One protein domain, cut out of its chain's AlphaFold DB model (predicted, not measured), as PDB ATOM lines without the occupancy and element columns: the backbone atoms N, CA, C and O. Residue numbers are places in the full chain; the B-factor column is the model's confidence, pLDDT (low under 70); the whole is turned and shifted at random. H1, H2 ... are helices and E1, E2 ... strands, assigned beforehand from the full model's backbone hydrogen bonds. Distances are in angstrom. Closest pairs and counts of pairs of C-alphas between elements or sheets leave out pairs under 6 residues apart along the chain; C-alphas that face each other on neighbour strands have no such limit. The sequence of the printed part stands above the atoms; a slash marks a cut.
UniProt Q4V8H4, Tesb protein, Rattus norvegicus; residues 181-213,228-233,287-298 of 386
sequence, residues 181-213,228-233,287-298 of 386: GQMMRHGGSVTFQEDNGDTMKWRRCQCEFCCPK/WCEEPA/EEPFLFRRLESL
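This is residues 181 to 213, 228 to 233 and 287 to 298 of the 386 residues of the protein "Tesb protein" of Rattus norvegicus (UniProt Q4V8H4). Picture one small twisted sheet of four antiparallel strands with, well away from it, a short helix, H1, that makes no contact with it; residues 289 to 298, which hold H1, stick out from the body. Three strands of like length, E1, E2 and E3, fold back and forth side by side, and the short E4 adds to the last of them; beyond E3, residues 205 to 213 form a tail with no named element. The printed part has 51 residues with four named strands and one named helix, in the order E1, E2, E3, E4, H1 along the chain, and the sheet runs E1, E2, E3, E4. The class is mixed, helices and strands, and the whole is loose, with a radius of gyration of the C-alphas of 12.9 A and spans of 37 by 34 by 19 A, only just flat.

Start at E1, residues 181 to 186, an edge strand; E2, residues 189 to 194, is its antiparallel neighbour at 162 degrees, and there you find N 184 and O 191 within hydrogen-bond range at 2.8 A. E1 and E2 form a hairpin, and so do E2 and E3, residues 199 to 204, antiparallel at 158 degrees, where N 202 and O 190 are 2.7 A apart. E1, E2 and E3 make a meander, each strand the antiparallel neighbour of the one before. Past the cut, E4, residues 228 to 230, is the other edge strand, antiparallel to E3 at 141 degrees; look at N 203 and O 229, 2.9 A apart. The sheet is only just strongly twisted, its C-alphas lying up to 4.2 A off the best plane. H1, residues 291 to 298, is not on the sheet, with 0 pairs of C-alphas within 10 A; in it every O i to N i+4 pair is within hydrogen-bond range.

Find C-alpha 181 at (3.794, 16.096, 26.027); from there E1 runs 16.2 A to C-alpha 186. E2 covers 16.3 A, and E3 covers 16.7 A to C-alpha 204 at (20.347, 26.553, 21.430). E4 is 6.9 A long. H1 runs 10.6 A from C-alpha 291 to C-alpha 298 at (13.311, 19.680, 44.417).

The two C-alphas farthest apart, those of Asn 196 and Lys 213, are 38.3 A apart. Residues 214 to 227 are not printed, with 16.1 A between C-alphas 213 and 228, nor are 234 to 286, with 20.5 A between C-alphas 233 and 287. The links E1 to E2 and E2 to E3 are tight. The mean pLDDT of the printed part is 70.0; under 70 are residues 208 to 209, 211 to 213, 232 to 233 and 287 to 298, and H1 has a mean of 48.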
ATOM      1  N   GLY A 181       2.904  16.609  27.053       78.93
ATOM      2  CA  GLY A 181       3.794  16.096  26.027       78.93
ATOM      3  C   GLY A 181       5.083  15.537  26.611       78.93
ATOM      4  O   GLY A 181       5.436  15.803  27.767       78.93
ATOM      5  N   GLN A 182       5.782  14.746  25.805       79.24
ATOM      6  CA  GLN A 182       7.071  14.160  26.148       79.24
ATOM      7  C   GLN A 182       8.208  15.078  25.705       79.24
ATOM      8  O   GLN A 182       8.255  15.533  24.565       79.24
ATOM      9  N   MET A 183       9.156  15.333  26.605       78.05
ATOM     10  CA  MET A 183      10.355  16.109  26.299       78.05
ATOM     11  C   MET A 183      11.560  15.177  26.152       78.05
ATOM     12  O   MET A 183      11.926  14.491  27.105       78.05
ATOM     13  N   MET A 184      12.212  15.184  24.987       81.02
ATOM     14  CA  MET A 184      13.395  14.368  24.704       81.02
ATOM     15  C   MET A 184      14.616  15.266  24.458       81.02
ATOM     16  O   MET A 184      14.556  16.271  23.750       81.02
ATOM     17  N   ARG A 185      15.744  14.946  25.105       81.17
ATOM     18  CA  ARG A 185      16.994  15.711  24.979       81.17
ATOM     19  C   ARG A 185      17.957  14.978  24.056       81.17
ATOM     20  O   ARG A 185      18.357  13.855  24.340       81.17
ATOM     21  N   HIS A 186      18.390  15.665  23.008       78.56
ATOM     22  CA  HIS A 186      19.482  15.237  22.138       78.56
ATOM     23  C   HIS A 186      20.652  16.216  22.299       78.56
ATOM     24  O   HIS A 186      20.454  17.360  22.713       78.56
ATOM     25  N   GLY A 187      21.888  15.794  22.017       70.53
ATOM     26  CA  GLY A 187      23.095  16.608  22.217       70.53
ATOM     27  C   GLY A 187      23.071  17.943  21.455       70.53
ATOM     28  O   GLY A 187      23.554  18.021  20.334       70.53
ATOM     29  N   GLY A 188      22.513  18.993  22.072       80.84
ATOM     30  CA  GLY A 188      22.366  20.342  21.508       80.84
ATOM     31  C   GLY A 188      20.940  20.759  21.104       80.84
ATOM     32  O   GLY A 188      20.744  21.921  20.742       80.84
ATOM     33  N   SER A 189      19.946  19.871  21.197       82.25
ATOM     34  CA  SER A 189      18.540  20.163  20.876       82.25
ATOM     35  C   SER A 189      17.570  19.522  21.869       82.25
ATOM     36  O   SER A 189      17.831  18.438  22.388       82.25
ATOM     37  N   VAL A 190      16.431  20.162  22.108       81.76
ATOM     38  CA  VAL A 190      15.331  19.605  22.907       81.76
ATOM     39  C   VAL A 190      14.135  19.427  21.987       81.76
ATOM     40  O   VAL A 190      13.767  20.363  21.291       81.76
ATOM     41  N   THR A 191      13.536  18.249  21.948       84.37
ATOM     42  CA  THR A 191      12.269  18.022  21.248       84.37
ATOM     43  C   THR A 191      11.150  17.908  22.273       84.37
ATOM     44  O   THR A 191      11.330  17.326  23.342       84.37
ATOM     45  N   PHE A 192      10.009  18.510  21.970       85.28
ATOM     46  CA  PHE A 192       8.781  18.398  22.740       85.28
ATOM     47  C   PHE A 192       7.720  17.809  21.823       85.28
ATOM     48  O   PHE A 192       7.386  18.407  20.803       85.28
ATOM     49  N   GLN A 193       7.255  16.614  22.155       84.91
ATOM     50  CA  GLN A 193       6.220  15.909  21.422       84.91
ATOM     51  C   GLN A 193       4.915  16.045  22.196       84.91
ATOM     52  O   GLN A 193       4.790  15.504  23.293       84.91
ATOM     53  N   GLU A 194       3.975  16.808  21.651       83.96
ATOM     54  CA  GLU A 194       2.635  16.953  22.209       83.96
ATOM     55  C   GLU A 194       1.823  15.675  22.014       83.96
ATOM     56  O   GLU A 194       2.033  14.935  21.051       83.96
ATOM     57  N   ASP A 195       0.837  15.451  22.884       81.35
ATOM     58  CA  ASP A 195      -0.078  14.305  22.762       81.35
ATOM     59  C   ASP A 195      -0.861  14.298  21.431       81.35
ATOM     60  O   ASP A 195      -1.328  13.254  20.986       81.35
ATOM     61  N   ASN A 196      -0.959  15.449  20.754       85.03
ATOM     62  CA  ASN A 196      -1.580  15.579  19.431       85.03
ATOM     63  C   ASN A 196      -0.674  15.106  18.274       85.03
ATOM     64  O   ASN A 196      -1.088  15.165  17.118       85.03
ATOM     65  N   GLY A 197       0.556  14.663  18.558       83.68
ATOM     66  CA  GLY A 197       1.548  14.256  17.559       83.68
ATOM     67  C   GLY A 197       2.432  15.398  17.043       83.68
ATOM     68  O   GLY A 197       3.438  15.141  16.375       83.68
ATOM     69  N   ASP A 198       2.119  16.647  17.394       83.25
ATOM     70  CA  ASP A 198       2.931  17.803  17.027       83.25
ATOM     71  C   ASP A 198       4.279  17.753  17.755       83.25
ATOM     72  O   ASP A 198       4.363  17.721  18.983       83.25
ATOM     73  N   THR A 199       5.362  17.717  16.980       82.48
ATOM     74  CA  THR A 199       6.726  17.679  17.513       82.48
ATOM     75  C   THR A 199       7.388  19.034  17.305       82.48
ATOM     76  O   THR A 199       7.759  19.389  16.187       82.48
ATOM     77  N   MET A 200       7.584  19.782  18.389       79.75
ATOM     78  CA  MET A 200       8.383  21.005  18.386       79.75
ATOM     79  C   MET A 200       9.846  20.675  18.654       79.75
ATOM     80  O   MET A 200      10.172  19.936  19.585       79.75
ATOM     81  N   LYS A 201      10.753  21.250  17.866       84.56
ATOM     82  CA  LYS A 201      12.196  21.087  18.051       84.56
ATOM     83  C   LYS A 201      12.833  22.422  18.404       84.56
ATOM     84  O   LYS A 201      12.698  23.409  17.691       84.56
ATOM     85  N   TRP A 202      13.576  22.416  19.496       82.99
ATOM     86  CA  TRP A 202      14.288  23.552  20.050       82.99
ATOM     87  C   TRP A 202      15.786  23.352  19.853       82.99
ATOM     88  O   TRP A 202      16.329  22.292  20.182       82.99
ATOM     89  N   ARG A 203      16.488  24.378  19.371       79.51
ATOM     90  CA  ARG A 203      17.961  24.416  19.351       79.51
ATOM     91  C   ARG A 203      18.468  25.578  20.192       79.51
ATOM     92  O   ARG A 203      17.784  26.583  20.366       79.51
ATOM     93  N   ARG A 204      19.683  25.450  20.723       79.66
ATOM     94  CA  ARG A 204      20.347  26.553  21.430       79.66
ATOM     95  C   ARG A 204      20.581  27.712  20.447       79.66
ATOM     96  O   ARG A 204      21.163  27.469  19.387       79.66
ATOM     97  N   CYS A 205      20.167  28.944  20.779       80.46
ATOM     98  CA  CYS A 205      20.439  30.084  19.895       80.46
ATOM     99  C   CYS A 205      21.943  30.309  19.807       80.46
ATOM    100  O   CYS A 205      22.615  30.498  20.822       80.46
ATOM    101  N   GLN A 206      22.464  30.316  18.586       74.27
ATOM    102  CA  GLN A 206      23.838  30.734  18.291       74.27
ATOM    103  C   GLN A 206      23.898  32.171  17.759       74.27
ATOM    104  O   GLN A 206      24.955  32.645  17.354       74.27
ATOM    105  N   CYS A 207      22.760  32.860  17.740       76.37
ATOM    106  CA  CYS A 207      22.642  34.223  17.262       76.37
ATOM    107  C   CYS A 207      23.411  35.198  18.168       76.37
ATOM    108  O   CYS A 207      23.278  35.158  19.392       76.37
ATOM    109  N   GLU A 208      24.178  36.115  17.572       64.63
ATOM    110  CA  GLU A 208      24.964  37.109  18.323       64.63
ATOM    111  C   GLU A 208      24.075  38.117  19.070       64.63
ATOM    112  O   GLU A 208      24.493  38.685  20.074       64.63
ATOM    113  N   PHE A 209      22.819  38.274  18.638       68.19
ATOM    114  CA  PHE A 209      21.823  39.108  19.311       68.19
ATOM    115  C   PHE A 209      21.338  38.525  20.645       68.19
ATOM    116  O   PHE A 209      21.209  39.268  21.617       68.19
ATOM    117  N   CYS A 210      21.076  37.214  20.728       72.13
ATOM    118  CA  CYS A 210      20.639  36.592  21.988       72.13
ATOM    119  C   CYS A 210      21.825  36.088  22.819       72.13
ATOM    120  O   CYS A 210      21.761  36.081  24.047       72.13
ATOM    121  N   CYS A 211      22.929  35.727  22.167       65.68
ATOM    122  CA  CYS A 211      24.166  35.276  22.791       65.68
ATOM    123  C   CYS A 211      25.316  36.226  22.419       65.68
ATOM    124  O   CYS A 211      26.189  35.830  21.642       65.68
ATOM    125  N   PRO A 212      25.348  37.470  22.943       60.82
ATOM    126  CA  PRO A 212      26.441  38.392  22.659       60.82
ATOM    127  C   PRO A 212      27.761  37.752  23.094       60.82
ATOM    128  O   PRO A 212      27.980  37.477  24.278       60.82
ATOM    129  N   LYS A 213      28.634  37.468  22.120       58.90
ATOM    130  CA  LYS A 213      30.005  37.028  22.386       58.90
ATOM    131  C   LYS A 213      30.697  38.146  23.163       58.90
ATOM    132  O   LYS A 213      30.751  39.279  22.698       58.90
ATOM    133  N   TRP A 228      17.086  29.189  24.144       77.78
ATOM    134  CA  TRP A 228      16.592  28.230  23.153       77.78
ATOM    135  C   TRP A 228      15.653  28.914  22.155       77.78
ATOM    136  O   TRP A 228      14.856  29.775  22.528       77.78
ATOM    137  N   CYS A 229      15.749  28.516  20.889       78.26
ATOM    138  CA  CYS A 229      14.899  28.993  19.802       78.26
ATOM    139  C   CYS A 229      14.190  27.818  19.134       78.26
ATOM    140  O   CYS A 229      14.764  26.731  18.999       78.26
ATOM    141  N   GLU A 230      12.949  28.059  18.726       73.97
ATOM    142  CA  GLU A 230      12.138  27.126  17.948       73.97
ATOM    143  C   GLU A 230      12.708  27.001  16.525       73.97
ATOM    144  O   GLU A 230      13.057  28.002  15.893       73.97
ATOM    145  N   GLU A 231      12.865  25.773  16.035       73.77
ATOM    146  CA  GLU A 231      13.279  25.495  14.659       73.77
ATOM    147  C   GLU A 231      12.055  25.645  13.738       73.77
ATOM    148  O   GLU A 231      11.074  24.929  13.943       73.77
ATOM    149  N   PRO A 232      12.070  26.547  12.735       65.07
ATOM    150  CA  PRO A 232      10.929  26.716  11.842       65.07
ATOM    151  C   PRO A 232      10.644  25.411  11.091       65.07
ATOM    152  O   PRO A 232      11.560  24.766  10.574       65.07
ATOM    153  N   ALA A 233       9.368  25.022  11.031       60.79
ATOM    154  CA  ALA A 233       8.940  23.801  10.357       60.79
ATOM    155  C   ALA A 233       9.387  23.799   8.877       60.79
ATOM    156  O   ALA A 233       9.266  24.822   8.195       60.79
ATOM    157  N   GLU A 287      12.429  32.786  27.095       48.59
ATOM    158  CA  GLU A 287      13.093  32.699  28.393       48.59
ATOM    159  C   GLU A 287      12.437  31.553  29.177       48.59
ATOM    160  O   GLU A 287      11.207  31.453  29.232       48.59
ATOM    161  N   GLU A 288      13.250  30.653  29.724       50.48
ATOM    162  CA  GLU A 288      12.788  29.458  30.429       50.48
ATOM    163  C   GLU A 288      11.779  29.835  31.537       50.48
ATOM    164  O   GLU A 288      12.042  30.736  32.341       50.48
ATOM    165  N   PRO A 289      10.603  29.183  31.627       44.66
ATOM    166  CA  PRO A 289       9.689  29.447  32.724       44.66
ATOM    167  C   PRO A 289      10.373  29.036  34.034       44.66
ATOM    168  O   PRO A 289      10.783  27.888  34.192       44.66
ATOM    169  N   PHE A 290      10.435  29.972  34.990       42.82
ATOM    170  CA  PHE A 290      10.972  29.890  36.365       42.82
ATOM    171  C   PHE A 290      10.642  28.610  37.182       42.82
ATOM    172  O   PHE A 290      11.109  28.448  38.309       42.82
ATOM    173  N   LEU A 291       9.840  27.688  36.647       41.17
ATOM    174  CA  LEU A 291       9.492  26.397  37.230       41.17
ATOM    175  C   LEU A 291      10.649  25.382  37.186       41.17
ATOM    176  O   LEU A 291      10.738  24.550  38.091       41.17
ATOM    177  N   PHE A 292      11.575  25.481  36.227       48.08
ATOM    178  CA  PHE A 292      12.678  24.517  36.093       48.08
ATOM    179  C   PHE A 292      13.696  24.585  37.239       48.08
ATOM    180  O   PHE A 292      14.034  23.548  37.808       48.08
ATOM    181  N   ARG A 293      14.095  25.784  37.692       51.02
ATOM    182  CA  ARG A 293      15.027  25.915  38.832       51.02
ATOM    183  C   ARG A 293      14.443  25.404  40.151       51.02
ATOM    184  O   ARG A 293      15.179  24.882  40.992       51.02
ATOM    185  N   ARG A 294      13.121  25.526  40.341       46.52
ATOM    186  CA  ARG A 294      12.440  25.027  41.548       46.52
ATOM    187  C   ARG A 294      12.279  23.510  41.507       46.52
ATOM    188  O   ARG A 294      12.454  22.878  42.542       46.52
ATOM    189  N   LEU A 295      12.008  22.934  40.334       47.15
ATOM    190  CA  LEU A 295      11.870  21.487  40.167       47.15
ATOM    191  C   LEU A 295      13.225  20.768  40.227       47.15
ATOM    192  O   LEU A 295      13.327  19.765  40.921       47.15
ATOM    193  N   GLU A 296      14.285  21.303  39.613       48.83
ATOM    194  CA  GLU A 296      15.631  20.710  39.699       48.83
ATOM    195  C   GLU A 296      16.194  20.778  41.133       48.83
ATOM    196  O   GLU A 296      16.784  19.811  41.621       48.83
ATOM    197  N   SER A 297      15.918  21.872  41.858       50.02
ATOM    198  CA  SER A 297      16.216  21.966  43.295       50.02
ATOM    199  C   SER A 297      15.385  20.991  44.133       50.02
ATOM    200  O   SER A 297      15.894  20.485  45.125       50.02
ATOM    201  N   LEU A 298      14.135  20.694  43.750       48.37
ATOM    202  CA  LEU A 298      13.311  19.680  44.417       48.37
ATOM    203  C   LEU A 298      13.781  18.254  44.106       48.37
ATOM    204  O   LEU A 298      13.754  17.416  44.995       48.37
TER     205      LEU A 298